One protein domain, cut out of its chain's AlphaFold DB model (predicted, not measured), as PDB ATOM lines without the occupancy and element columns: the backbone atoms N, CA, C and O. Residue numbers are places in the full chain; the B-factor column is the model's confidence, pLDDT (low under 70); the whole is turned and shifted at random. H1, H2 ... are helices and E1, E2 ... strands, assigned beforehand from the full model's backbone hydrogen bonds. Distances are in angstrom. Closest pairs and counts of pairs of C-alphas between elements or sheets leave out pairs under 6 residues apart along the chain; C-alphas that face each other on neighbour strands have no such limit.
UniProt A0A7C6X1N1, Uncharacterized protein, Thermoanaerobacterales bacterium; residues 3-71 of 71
ATOM      1  N   ASP A   3      63.740  94.443 127.432       54.00
ATOM      2  CA  ASP A   3      64.184  93.242 126.725       54.00
ATOM      3  C   ASP A   3      62.980  92.659 125.981       54.00
ATOM      4  O   ASP A   3      61.917  92.447 126.567       54.00
ATOM      5  N   VAL A   4      63.108  92.491 124.667       58.50
ATOM      6  CA  VAL A   4      62.056  91.880 123.850       58.50
ATOM      7  C   VAL A   4      62.237  90.369 123.981       58.50
ATOM      8  O   VAL A   4      63.352  89.892 123.776       58.50
ATOM      9  N   PRO A   5      61.192  89.594 124.325       50.78
ATOM     10  CA  PRO A   5      61.359  88.180 124.630       50.78
ATOM     11  C   PRO A   5      61.990  87.429 123.452       50.78
ATOM     12  O   PRO A   5      61.475  87.426 122.332       50.78
ATOM     13  N   TYR A   6      63.121  86.779 123.725       40.03
ATOM     14  CA  TYR A   6      63.840  85.947 122.770       40.03
ATOM     15  C   TYR A   6      63.440  84.481 122.929       40.03
ATOM     16  O   TYR A   6      63.604  83.918 124.003       40.03
ATOM     17  N   GLY A   7      63.007  83.865 121.825       44.22
ATOM     18  CA  GLY A   7      63.106  82.425 121.568       44.22
ATOM     19  C   GLY A   7      62.422  81.498 122.581       44.22
ATOM     20  O   GLY A   7      63.011  81.146 123.595       44.22
ATOM     21  N   ASN A   8      61.243  80.997 122.202       40.97
ATOM     22  CA  ASN A   8      60.530  79.834 122.763       40.97
ATOM     23  C   ASN A   8      59.553  80.019 123.943       40.97
ATOM     24  O   ASN A   8      59.069  79.011 124.446       40.97
ATOM     25  N   VAL A   9      59.150  81.238 124.327       40.66
ATOM     26  CA  VAL A   9      57.935  81.414 125.177       40.66
ATOM     27  C   VAL A   9      56.854  82.276 124.524       40.66
ATOM     28  O   VAL A   9      55.686  82.181 124.884       40.66
ATOM     29  N   VAL A  10      57.182  83.010 123.461       42.88
ATOM     30  CA  VAL A  10      56.166  83.459 122.507       42.88
ATOM     31  C   VAL A  10      56.714  83.217 121.115       42.88
ATOM     32  O   VAL A  10      57.406  84.047 120.529       42.88
ATOM     33  N   ASP A  11      56.450  82.020 120.602       42.66
ATOM     34  CA  ASP A  11      56.428  81.797 119.165       42.66
ATOM     35  C   ASP A  11      55.249  82.647 118.665       42.66
ATOM     36  O   ASP A  11      54.104  82.193 118.640       42.66
ATOM     37  N   TRP A  12      55.485  83.944 118.424       46.84
ATOM     38  CA  TRP A  12      54.474  84.850 117.882       46.84
ATOM     39  C   TRP A  12      54.284  84.447 116.420       46.84
ATOM     40  O   TRP A  12      54.781  85.092 115.501       46.84
ATOM     41  N   LYS A  13      53.600  83.314 116.215       41.31
ATOM     42  CA  LYS A  13      53.215  82.717 114.932       41.31
ATOM     43  C   LYS A  13      52.134  83.556 114.242       41.31
ATOM     44  O   LYS A  13      51.136  83.037 113.757       41.31
ATOM     45  N   GLY A  14      52.313  84.870 114.226       45.97
ATOM     46  CA  GLY A  14      51.608  85.768 113.333       45.97
ATOM     47  C   GLY A  14      52.509  85.980 112.132       45.97
ATOM     48  O   GLY A  14      53.621  86.479 112.277       45.97
ATOM     49  N   ASN A  15      52.039  85.598 110.954       47.84
ATOM     50  CA  ASN A  15      52.666  85.875 109.663       47.84
ATOM     51  C   ASN A  15      52.600  87.387 109.330       47.84
ATOM     52  O   ASN A  15      52.145  87.779 108.264       47.84
ATOM     53  N   GLU A  16      52.946  88.252 110.286       54.00
ATOM     54  CA  GLU A  16      52.838  89.701 110.186       54.00
ATOM     55  C   GLU A  16      54.241  90.311 110.174       54.00
ATOM     56  O   GLU A  16      54.929  90.388 111.193       54.00
ATOM     57  N   GLU A  17      54.660  90.789 109.004       59.28
ATOM     58  CA  GLU A  17      55.991  91.354 108.748       59.28
ATOM     59  C   GLU A  17      56.337  92.610 109.586       59.28
ATOM     60  O   GLU A  17      57.470  93.087 109.522       59.28
ATOM     61  N   ASN A  18      55.415  93.149 110.405       68.69
ATOM     62  CA  ASN A  18      55.577  94.448 111.073       68.69
ATOM     63  C   ASN A  18      55.109  94.516 112.547       68.69
ATOM     64  O   ASN A  18      54.548  95.517 112.998       68.69
ATOM     65  N   PHE A  19      55.341  93.467 113.338       76.88
ATOM     66  CA  PHE A  19      54.980  93.476 114.766       76.88
ATOM     67  C   PHE A  19      55.740  94.546 115.582       76.88
ATOM     68  O   PHE A  19      55.182  95.136 116.506       76.88
ATOM     69  N   ILE A  20      56.998  94.843 115.224       80.44
ATOM     70  CA  ILE A  20      57.796  95.885 115.896       80.44
ATOM     71  C   ILE A  20      57.181  97.268 115.673       80.44
ATOM     72  O   ILE A  20      57.174  98.083 116.593       80.44
ATOM     73  N   GLY A  21      56.623  97.522 114.485       82.06
ATOM     74  CA  GLY A  21      55.878  98.744 114.202       82.06
ATOM     75  C   GLY A  21      54.688  98.914 115.146       82.06
ATOM     76  O   GLY A  21      54.586  99.952 115.795       82.06
ATOM     77  N   LYS A  22      53.873  97.861 115.316       82.38
ATOM     78  CA  LYS A  22      52.713  97.861 116.230       82.38
ATOM     79  C   LYS A  22      53.111  98.072 117.697       82.38
ATOM     80  O   LYS A  22      52.440  98.817 118.407       82.38
ATOM     81  N   LEU A  23      54.199  97.444 118.154       84.88
ATOM     82  CA  LEU A  23      54.749  97.686 119.496       84.88
ATOM     83  C   LEU A  23      55.120  99.162 119.670       84.88
ATOM     84  O   LEU A  23      54.739  99.786 120.656       84.88
ATOM     85  N   LEU A  24      55.835  99.725 118.696       86.50
ATOM     86  CA  LEU A  24      56.237 101.126 118.710       86.50
ATOM     87  C   LEU A  24      55.037 102.077 118.660       86.50
ATOM     88  O   LEU A  24      55.061 103.100 119.335       86.50
ATOM     89  N   ASP A  25      53.969 101.734 117.941       88.12
ATOM     90  CA  ASP A  25      52.734 102.523 117.937       88.12
ATOM     91  C   ASP A  25      52.051 102.544 119.306       88.12
ATOM     92  O   ASP A  25      51.599 103.598 119.740       88.12
ATOM     93  N   ARG A  26      52.031 101.414 120.022       87.69
ATOM     94  CA  ARG A  26      51.489 101.358 121.387       87.69
ATOM     95  C   ARG A  26      52.355 102.091 122.394       87.69
ATOM     96  O   ARG A  26      51.830 102.792 123.250       87.69
ATOM     97  N   LEU A  27      53.675 101.972 122.275       88.12
ATOM     98  CA  LEU A  27      54.587 102.747 123.112       88.12
ATOM     99  C   LEU A  27      54.430 104.248 122.848       88.12
ATOM    100  O   LEU A  27      54.488 105.029 123.789       88.12
ATOM    101  N   TYR A  28      54.146 104.653 121.610       88.62
ATOM    102  CA  TYR A  28      53.991 106.064 121.261       88.62
ATOM    103  C   TYR A  28      52.855 106.735 122.045       88.62
ATOM    104  O   TYR A  28      53.004 107.873 122.469       88.62
ATOM    105  N   GLU A  29      51.753 106.019 122.293       89.44
ATOM    106  CA  GLU A  29      50.597 106.530 123.049       89.44
ATOM    107  C   GLU A  29      50.937 106.905 124.502       89.44
ATOM    108  O   GLU A  29      50.229 107.707 125.107       89.44
ATOM    109  N   ILE A  30      52.012 106.343 125.066       89.44
ATOM    110  CA  ILE A  30      52.390 106.515 126.478       89.44
ATOM    111  C   ILE A  30      53.750 107.194 126.673       89.44
ATOM    112  O   ILE A  30      54.163 107.433 127.808       89.44
ATOM    113  N   CYS A  31      54.480 107.463 125.592       88.06
ATOM    114  CA  CYS A  31      55.826 108.012 125.662       88.06
ATOM    115  C   CYS A  31      55.794 109.553 125.584       88.06
ATOM    116  O   CYS A  31      55.075 110.151 124.789       88.06
ATOM    117  N   PHE A  32      56.611 110.199 126.413       87.94
ATOM    118  CA  PHE A  32      56.812 111.653 126.452       87.94
ATOM    119  C   PHE A  32      57.971 112.088 125.533       87.94
ATOM    120  O   PHE A  32      58.799 111.236 125.195       87.94
ATOM    121  N   PRO A  33      58.111 113.383 125.180       86.25
ATOM    122  CA  PRO A  33      59.148 113.867 124.254       86.25
ATOM    123  C   PRO A  33      60.587 113.459 124.606       86.25
ATOM    124  O   PRO A  33      61.407 113.242 123.716       86.25
ATOM    125  N   ASP A  34      60.897 113.293 125.893       88.25
ATOM    126  CA  ASP A  34      62.229 112.892 126.370       88.25
ATOM    127  C   ASP A  34      62.407 111.374 126.517       88.25
ATOM    128  O   ASP A  34      63.430 110.896 127.008       88.25
ATOM    129  N   THR A  35      61.428 110.586 126.071       89.81
ATOM    130  CA  THR A  35      61.485 109.129 126.183       89.81
ATOM    131  C   THR A  35      62.488 108.543 125.201       89.81
ATOM    132  O   THR A  35      62.404 108.753 123.989       89.81
ATOM    133  N   ILE A  36      63.407 107.742 125.738       90.62
ATOM    134  CA  ILE A  36      64.381 106.968 124.972       90.62
ATOM    135  C   ILE A  36      63.994 105.491 125.009       90.62
ATOM    136  O   ILE A  36      63.883 104.882 126.076       90.62
ATOM    137  N   ILE A  37      63.833 104.895 123.833       89.25
ATOM    138  CA  ILE A  37      63.501 103.482 123.671       89.25
ATOM    139  C   ILE A  37      64.733 102.743 123.157       89.25
ATOM    140  O   ILE A  37      65.198 102.983 122.048       89.25
ATOM    141  N   GLY A  38      65.248 101.812 123.958       89.31
ATOM    142  CA  GLY A  38      66.258 100.847 123.524       89.31
ATOM    143  C   GLY A  38      65.592  99.532 123.132       89.31
ATOM    144  O   GLY A  38      64.917  98.931 123.966       89.31
ATOM    145  N   LEU A  39      65.788  99.090 121.890       86.19
ATOM    146  CA  LEU A  39      65.278  97.822 121.365       86.19
ATOM    147  C   LEU A  39      66.431  96.870 121.055       86.19
ATOM    148  O   LEU A  39      67.280  97.179 120.217       86.19
ATOM    149  N   CYS A  40      66.415  95.681 121.656       82.75
ATOM    150  CA  CYS A  40      67.246  94.554 121.239       82.75
ATOM    151  C   CYS A  40      66.393  93.578 120.423       82.75
ATOM    152  O   CYS A  40      65.321  93.173 120.863       82.75
ATOM    153  N   MET A  41      66.828  93.233 119.212       81.56
ATOM    154  CA  MET A  41      66.076  92.350 118.313       81.56
ATOM    155  C   MET A  41      67.019  91.496 117.453       81.56
ATOM    156  O   MET A  41      68.231  91.733 117.413       81.56
ATOM    157  N   ASP A  42      66.505  90.460 116.788       81.94
ATOM    158  CA  ASP A  42      67.312  89.690 115.832       81.94
ATOM    159  C   ASP A  42      67.671  90.561 114.615       81.94
ATOM    160  O   ASP A  42      66.916  91.447 114.201       81.94
ATOM    161  N   LYS A  43      68.832  90.308 114.002       76.62
ATOM    162  CA  LYS A  43      69.308  91.025 112.809       76.62
ATOM    163  C   LYS A  43      68.312  91.033 111.638       76.62
ATOM    164  O   LYS A  43      68.416  91.927 110.798       76.62
ATOM    165  N   LYS A  44      67.409  90.048 111.546       74.56
ATOM    166  CA  LYS A  44      66.400  89.939 110.476       74.56
ATOM    167  C   LYS A  44      65.199  90.862 110.682       74.56
ATOM    168  O   LYS A  44      64.576  91.266 109.706       74.56
ATOM    169  N   GLN A  45      64.876  91.190 111.928       71.38
ATOM    170  CA  GLN A  45      63.714  92.011 112.257       71.38
ATOM    171  C   GLN A  45      64.003  93.481 111.917       71.38
ATOM    172  O   GLN A  45      65.156  93.910 111.954       71.38
ATOM    173  N   LYS A  46      62.997  94.284 111.557       70.00
ATOM    174  CA  LYS A  46      63.156  95.719 111.250       70.00
ATOM    175  C   LYS A  46      62.222  96.539 112.137       70.00
ATOM    176  O   LYS A  46      61.034  96.263 112.191       70.00
ATOM    177  N   ALA A  47      62.770  97.555 112.802       68.31
ATOM    178  CA  ALA A  47      61.988  98.600 113.446       68.31
ATOM    179  C   ALA A  47      61.846  99.743 112.435       68.31
ATOM    180  O   ALA A  47      62.759 100.558 112.285       68.31
ATOM    181  N   ALA A  48      60.765  99.729 111.659       67.12
ATOM    182  CA  ALA A  48      60.400 100.826 110.769       67.12
ATOM    183  C   ALA A  48      59.114 101.451 111.313       67.12
ATOM    184  O   ALA A  48      58.047 100.854 111.216       67.12
ATOM    185  N   ASN A  49      59.233 102.619 111.943       77.19
ATOM    186  CA  ASN A  49      58.093 103.419 112.378       77.19
ATOM    187  C   ASN A  49      58.448 104.899 112.184       77.19
ATOM    188  O   ASN A  49      59.493 105.356 112.648       77.19
ATOM    189  N   GLU A  50      57.599 105.628 111.467       84.12
ATOM    190  CA  GLU A  50      57.819 107.033 111.117       84.12
ATOM    191  C   GLU A  50      57.670 107.981 112.310       84.12
ATOM    192  O   GLU A  50      58.123 109.116 112.245       84.12
ATOM    193  N   LYS A  51      57.079 107.543 113.421       88.81
ATOM    194  CA  LYS A  51      56.907 108.368 114.627       88.81
ATOM    195  C   LYS A  51      58.179 108.490 115.468       88.81
ATOM    196  O   LYS A  51      58.214 109.248 116.432       88.81
ATOM    197  N   TYR A  52      59.223 107.743 115.108       89.44
ATOM    198  CA  TYR A  52      60.466 107.660 115.858       89.44
ATOM    199  C   TYR A  52      61.667 108.088 115.016       89.44
ATOM    200  O   TYR A  52      61.768 107.806 113.821       89.44
ATOM    201  N   ILE A  53      62.624 108.728 115.675       90.94
ATOM    202  CA  ILE A  53      63.961 109.002 115.161       90.94
ATOM    203  C   ILE A  53      64.902 107.947 115.725       90.94
ATOM    204  O   ILE A  53      64.938 107.715 116.933       90.94
ATOM    205  N   ARG A  54      65.696 107.320 114.856       90.81
ATOM    206  CA  ARG A  54      66.782 106.449 115.297       90.81
ATOM    207  C   ARG A  54      67.983 107.298 115.695       90.81
ATOM    208  O   ARG A  54      68.570 107.951 114.839       90.81
ATOM    209  N   LEU A  55      68.342 107.245 116.972       90.25
ATOM    210  CA  LEU A  55      69.528 107.899 117.519       90.25
ATOM    211  C   LEU A  55      70.775 107.030 117.344       90.25
ATOM    212  O   LEU A  55      71.830 107.541 116.988       90.25
ATOM    213  N   GLU A  56      70.652 105.714 117.543       89.62
ATOM    214  CA  GLU A  56      71.795 104.801 117.452       89.62
ATOM    215  C   GLU A  56      71.406 103.429 116.895       89.62
ATOM    216  O   GLU A  56      70.260 102.980 117.006       89.62
ATOM    217  N   LYS A  57      72.382 102.752 116.280       89.31
ATOM    218  CA  LYS A  57      72.270 101.371 115.817       89.31
ATOM    219  C   LYS A  57      73.581 100.628 116.005       89.31
ATOM    220  O   LYS A  57      74.582 100.977 115.387       89.31
ATOM    221  N   GLN A  58      73.527  99.512 116.715       87.00
ATOM    222  CA  GLN A  58      74.648  98.592 116.834       87.00
ATOM    223  C   GLN A  58      74.232  97.188 116.403       87.00
ATOM    224  O   GLN A  58      73.095  96.765 116.592       87.00
ATOM    225  N   LYS A  59      75.151  96.436 115.802       86.75
ATOM    226  CA  LYS A  59      74.940  95.026 115.467       86.75
ATOM    227  C   LYS A  59      76.014  94.199 116.155       86.75
ATOM    228  O   LYS A  59      77.194  94.412 115.908       86.75
ATOM    229  N   ILE A  60      75.592  93.242 116.973       84.31
ATOM    230  CA  ILE A  60      76.478  92.354 117.725       84.31
ATOM    231  C   ILE A  60      76.069  90.914 117.404       84.31
ATOM    232  O   ILE A  60      75.052  90.401 117.876       84.31
ATOM    233  N   GLY A  61      76.842  90.265 116.532       86.38
ATOM    234  CA  GLY A  61      76.572  88.900 116.077       86.38
ATOM    235  C   GLY A  61      75.200  88.749 115.402       86.38
ATOM    236  O   GLY A  61      74.943  89.317 114.335       86.38
ATOM    237  N   LYS A  62      74.320  87.936 116.005       82.88
ATOM    238  CA  LYS A  62      72.940  87.705 115.529       82.88
ATOM    239  C   LYS A  62      71.947  88.767 116.014       82.88
ATOM    240  O   LYS A  62      70.841  88.828 115.488       82.88
ATOM    241  N   ARG A  63      72.340  89.617 116.965       80.19
ATOM    242  CA  ARG A  63      71.488  90.661 117.535       80.19
ATOM    243  C   ARG A  63      71.795  92.012 116.912       80.19
ATOM    244  O   ARG A  63      72.912  92.285 116.465       80.19
ATOM    245  N   LYS A  64      70.794  92.877 116.913       86.25
ATOM    246  CA  LYS A  64      70.969  94.303 116.685       86.25
ATOM    247  C   LYS A  64      70.268  95.079 117.789       86.25
ATOM    248  O   LYS A  64      69.230  94.657 118.293       86.25
ATOM    249  N   PHE A  65      70.871  96.197 118.138       86.75
ATOM    250  CA  PHE A  65      70.387  97.142 119.115       86.75
ATOM    251  C   PHE A  65      70.082  98.456 118.405       86.75
ATOM    252  O   PHE A  65      70.873  98.904 117.574       86.75
ATOM    253  N   GLU A  66      68.927  99.044 118.686       89.75
ATOM    254  CA  GLU A  66      68.537 100.351 118.164       89.75
ATOM    255  C   GLU A  66      68.077 101.239 119.320       89.75
ATOM    256  O   GLU A  66      67.282 100.804 120.154       89.75
ATOM    257  N   ILE A  67      68.575 102.475 119.355       90.62
ATOM    258  CA  ILE A  67      68.101 103.522 120.263       90.62
ATOM    259  C   ILE A  67      67.199 104.447 119.459       90.62
ATOM    260  O   ILE A  67      67.609 104.974 118.422       90.62
ATOM    261  N   LEU A  68      65.971 104.628 119.931       91.06
ATOM    262  CA  LEU A  68      64.932 105.430 119.304       91.06
ATOM    263  C   LEU A  68      64.475 106.542 120.254       91.06
ATOM    264  O   LEU A  68      64.424 106.348 121.468       91.06
ATOM    265  N   LYS A  69      64.091 107.681 119.686       91.31
ATOM    266  CA  LYS A  69      63.414 108.787 120.373       91.31
ATOM    267  C   LYS A  69      62.148 109.143 119.601       91.31
ATOM    268  O   LYS A  69      62.122 108.970 118.384       91.31
ATOM    269  N   ILE A  70      61.108 109.605 120.285       89.88
ATOM    270  CA  ILE A  70      59.932 110.165 119.605       89.88
ATOM    271  C   ILE A  70      60.348 111.393 118.778       89.88
ATOM    272  O   ILE A  70      61.266 112.118 119.170       89.88
ATOM    273  N   ARG A  71      59.720 111.570 117.612       83.38
ATOM    274  CA  ARG A  71      59.865 112.778 116.788       83.38
ATOM    275  C   ARG A  71      59.316 114.025 117.463       83.38
ATOM    276  O   ARG A  71      58.241 113.930 118.087       83.38
TER     277      ARG A  71
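What this domain is: This is residues 3 to 71 of the 71 residues of an uncharacterized protein of Thermoanaerobacterales bacterium (UniProt A0A7C6X1N1). A twisted wall of three antiparallel strands, E1, E3 and E2, has one helix, H1, packed on part of it, while residues 7 to 16, ahead of the helix, stick out as a free arm. E3 runs between E1 and E2, and E2 and E3 make a hairpin. The printed part has 69 residues with one named helix and three named strands, in the order H1, E1, E2, E3 along the chain; the sheet order is E1, E3, E2. The class is mixed, helices and strands, with 34 residues, under half of those printed, in named elements. The whole is compact, with a radius of gyration of the C-alphas of 12.3 A, and spans 34 by 25 by 18 A.

Where its parts are: In the sheet, E1 is residues 36 to 42, 19.8 A from first to last C-alpha, and begins with C-alpha 36 at (64.381, 106.968, 124.972). E3 is residues 63 to 70, 22.8 A long, and ends with C-alpha 70 at (59.932, 110.165, 119.605). E2 is residues 52 to 60, 22.2 A from end to end, and bends by 64 degrees at residue 55. H1 is residues 19 to 28, 14.2 A long, and begins with C-alpha 19 at (54.980, 93.476, 114.766).

How they stand to each other: E3 is the inner strand, and E1 and E2 are the edge strands. E1 and E3 are antiparallel at 154 degrees, with N 39 and O 66 within hydrogen-bond range at 2.9 A and N 37 and O 68 at 2.8 A. E3 and E2 are antiparallel at 164 degrees, with N 65 and O 58 at 2.8 A and N 53 and O 69 at 2.8 A. E1 and E2 are apart. H1 is on the sheet at a height over the sheet of 8.7 A. It lies only just over E3, with 3 of its 10 C-alphas falling on that strand, and on the local plane it runs only just slantwise to E3, at 32 degrees. The closest C-alphas of H1 and E3, those of Tyr 28 and Ile 70, are 7.4 A apart. H1 and E1 are near each other, with 5 pairs of C-alphas within 10 A. In H1 every O i to N i+4 pair is within hydrogen-bond range.

The domain as a whole: The two C-alphas farthest apart, those of Asn 8 and Pro 33, are 34.1 A apart. Without residues 7 to 16, which stand free, the body of 59 residues spans 32 by 22 by 19 A. The printed part has no cut and ends at residue 71, the chain's last. The link from E2 to E3 is tight, and those from H1 to E1 and from E1 to E2 are short. Residues 3 to 18 hold no named element. The mean pLDDT of the printed part is 76.5, and residues 3 to 18 and 47 to 48 are under 70.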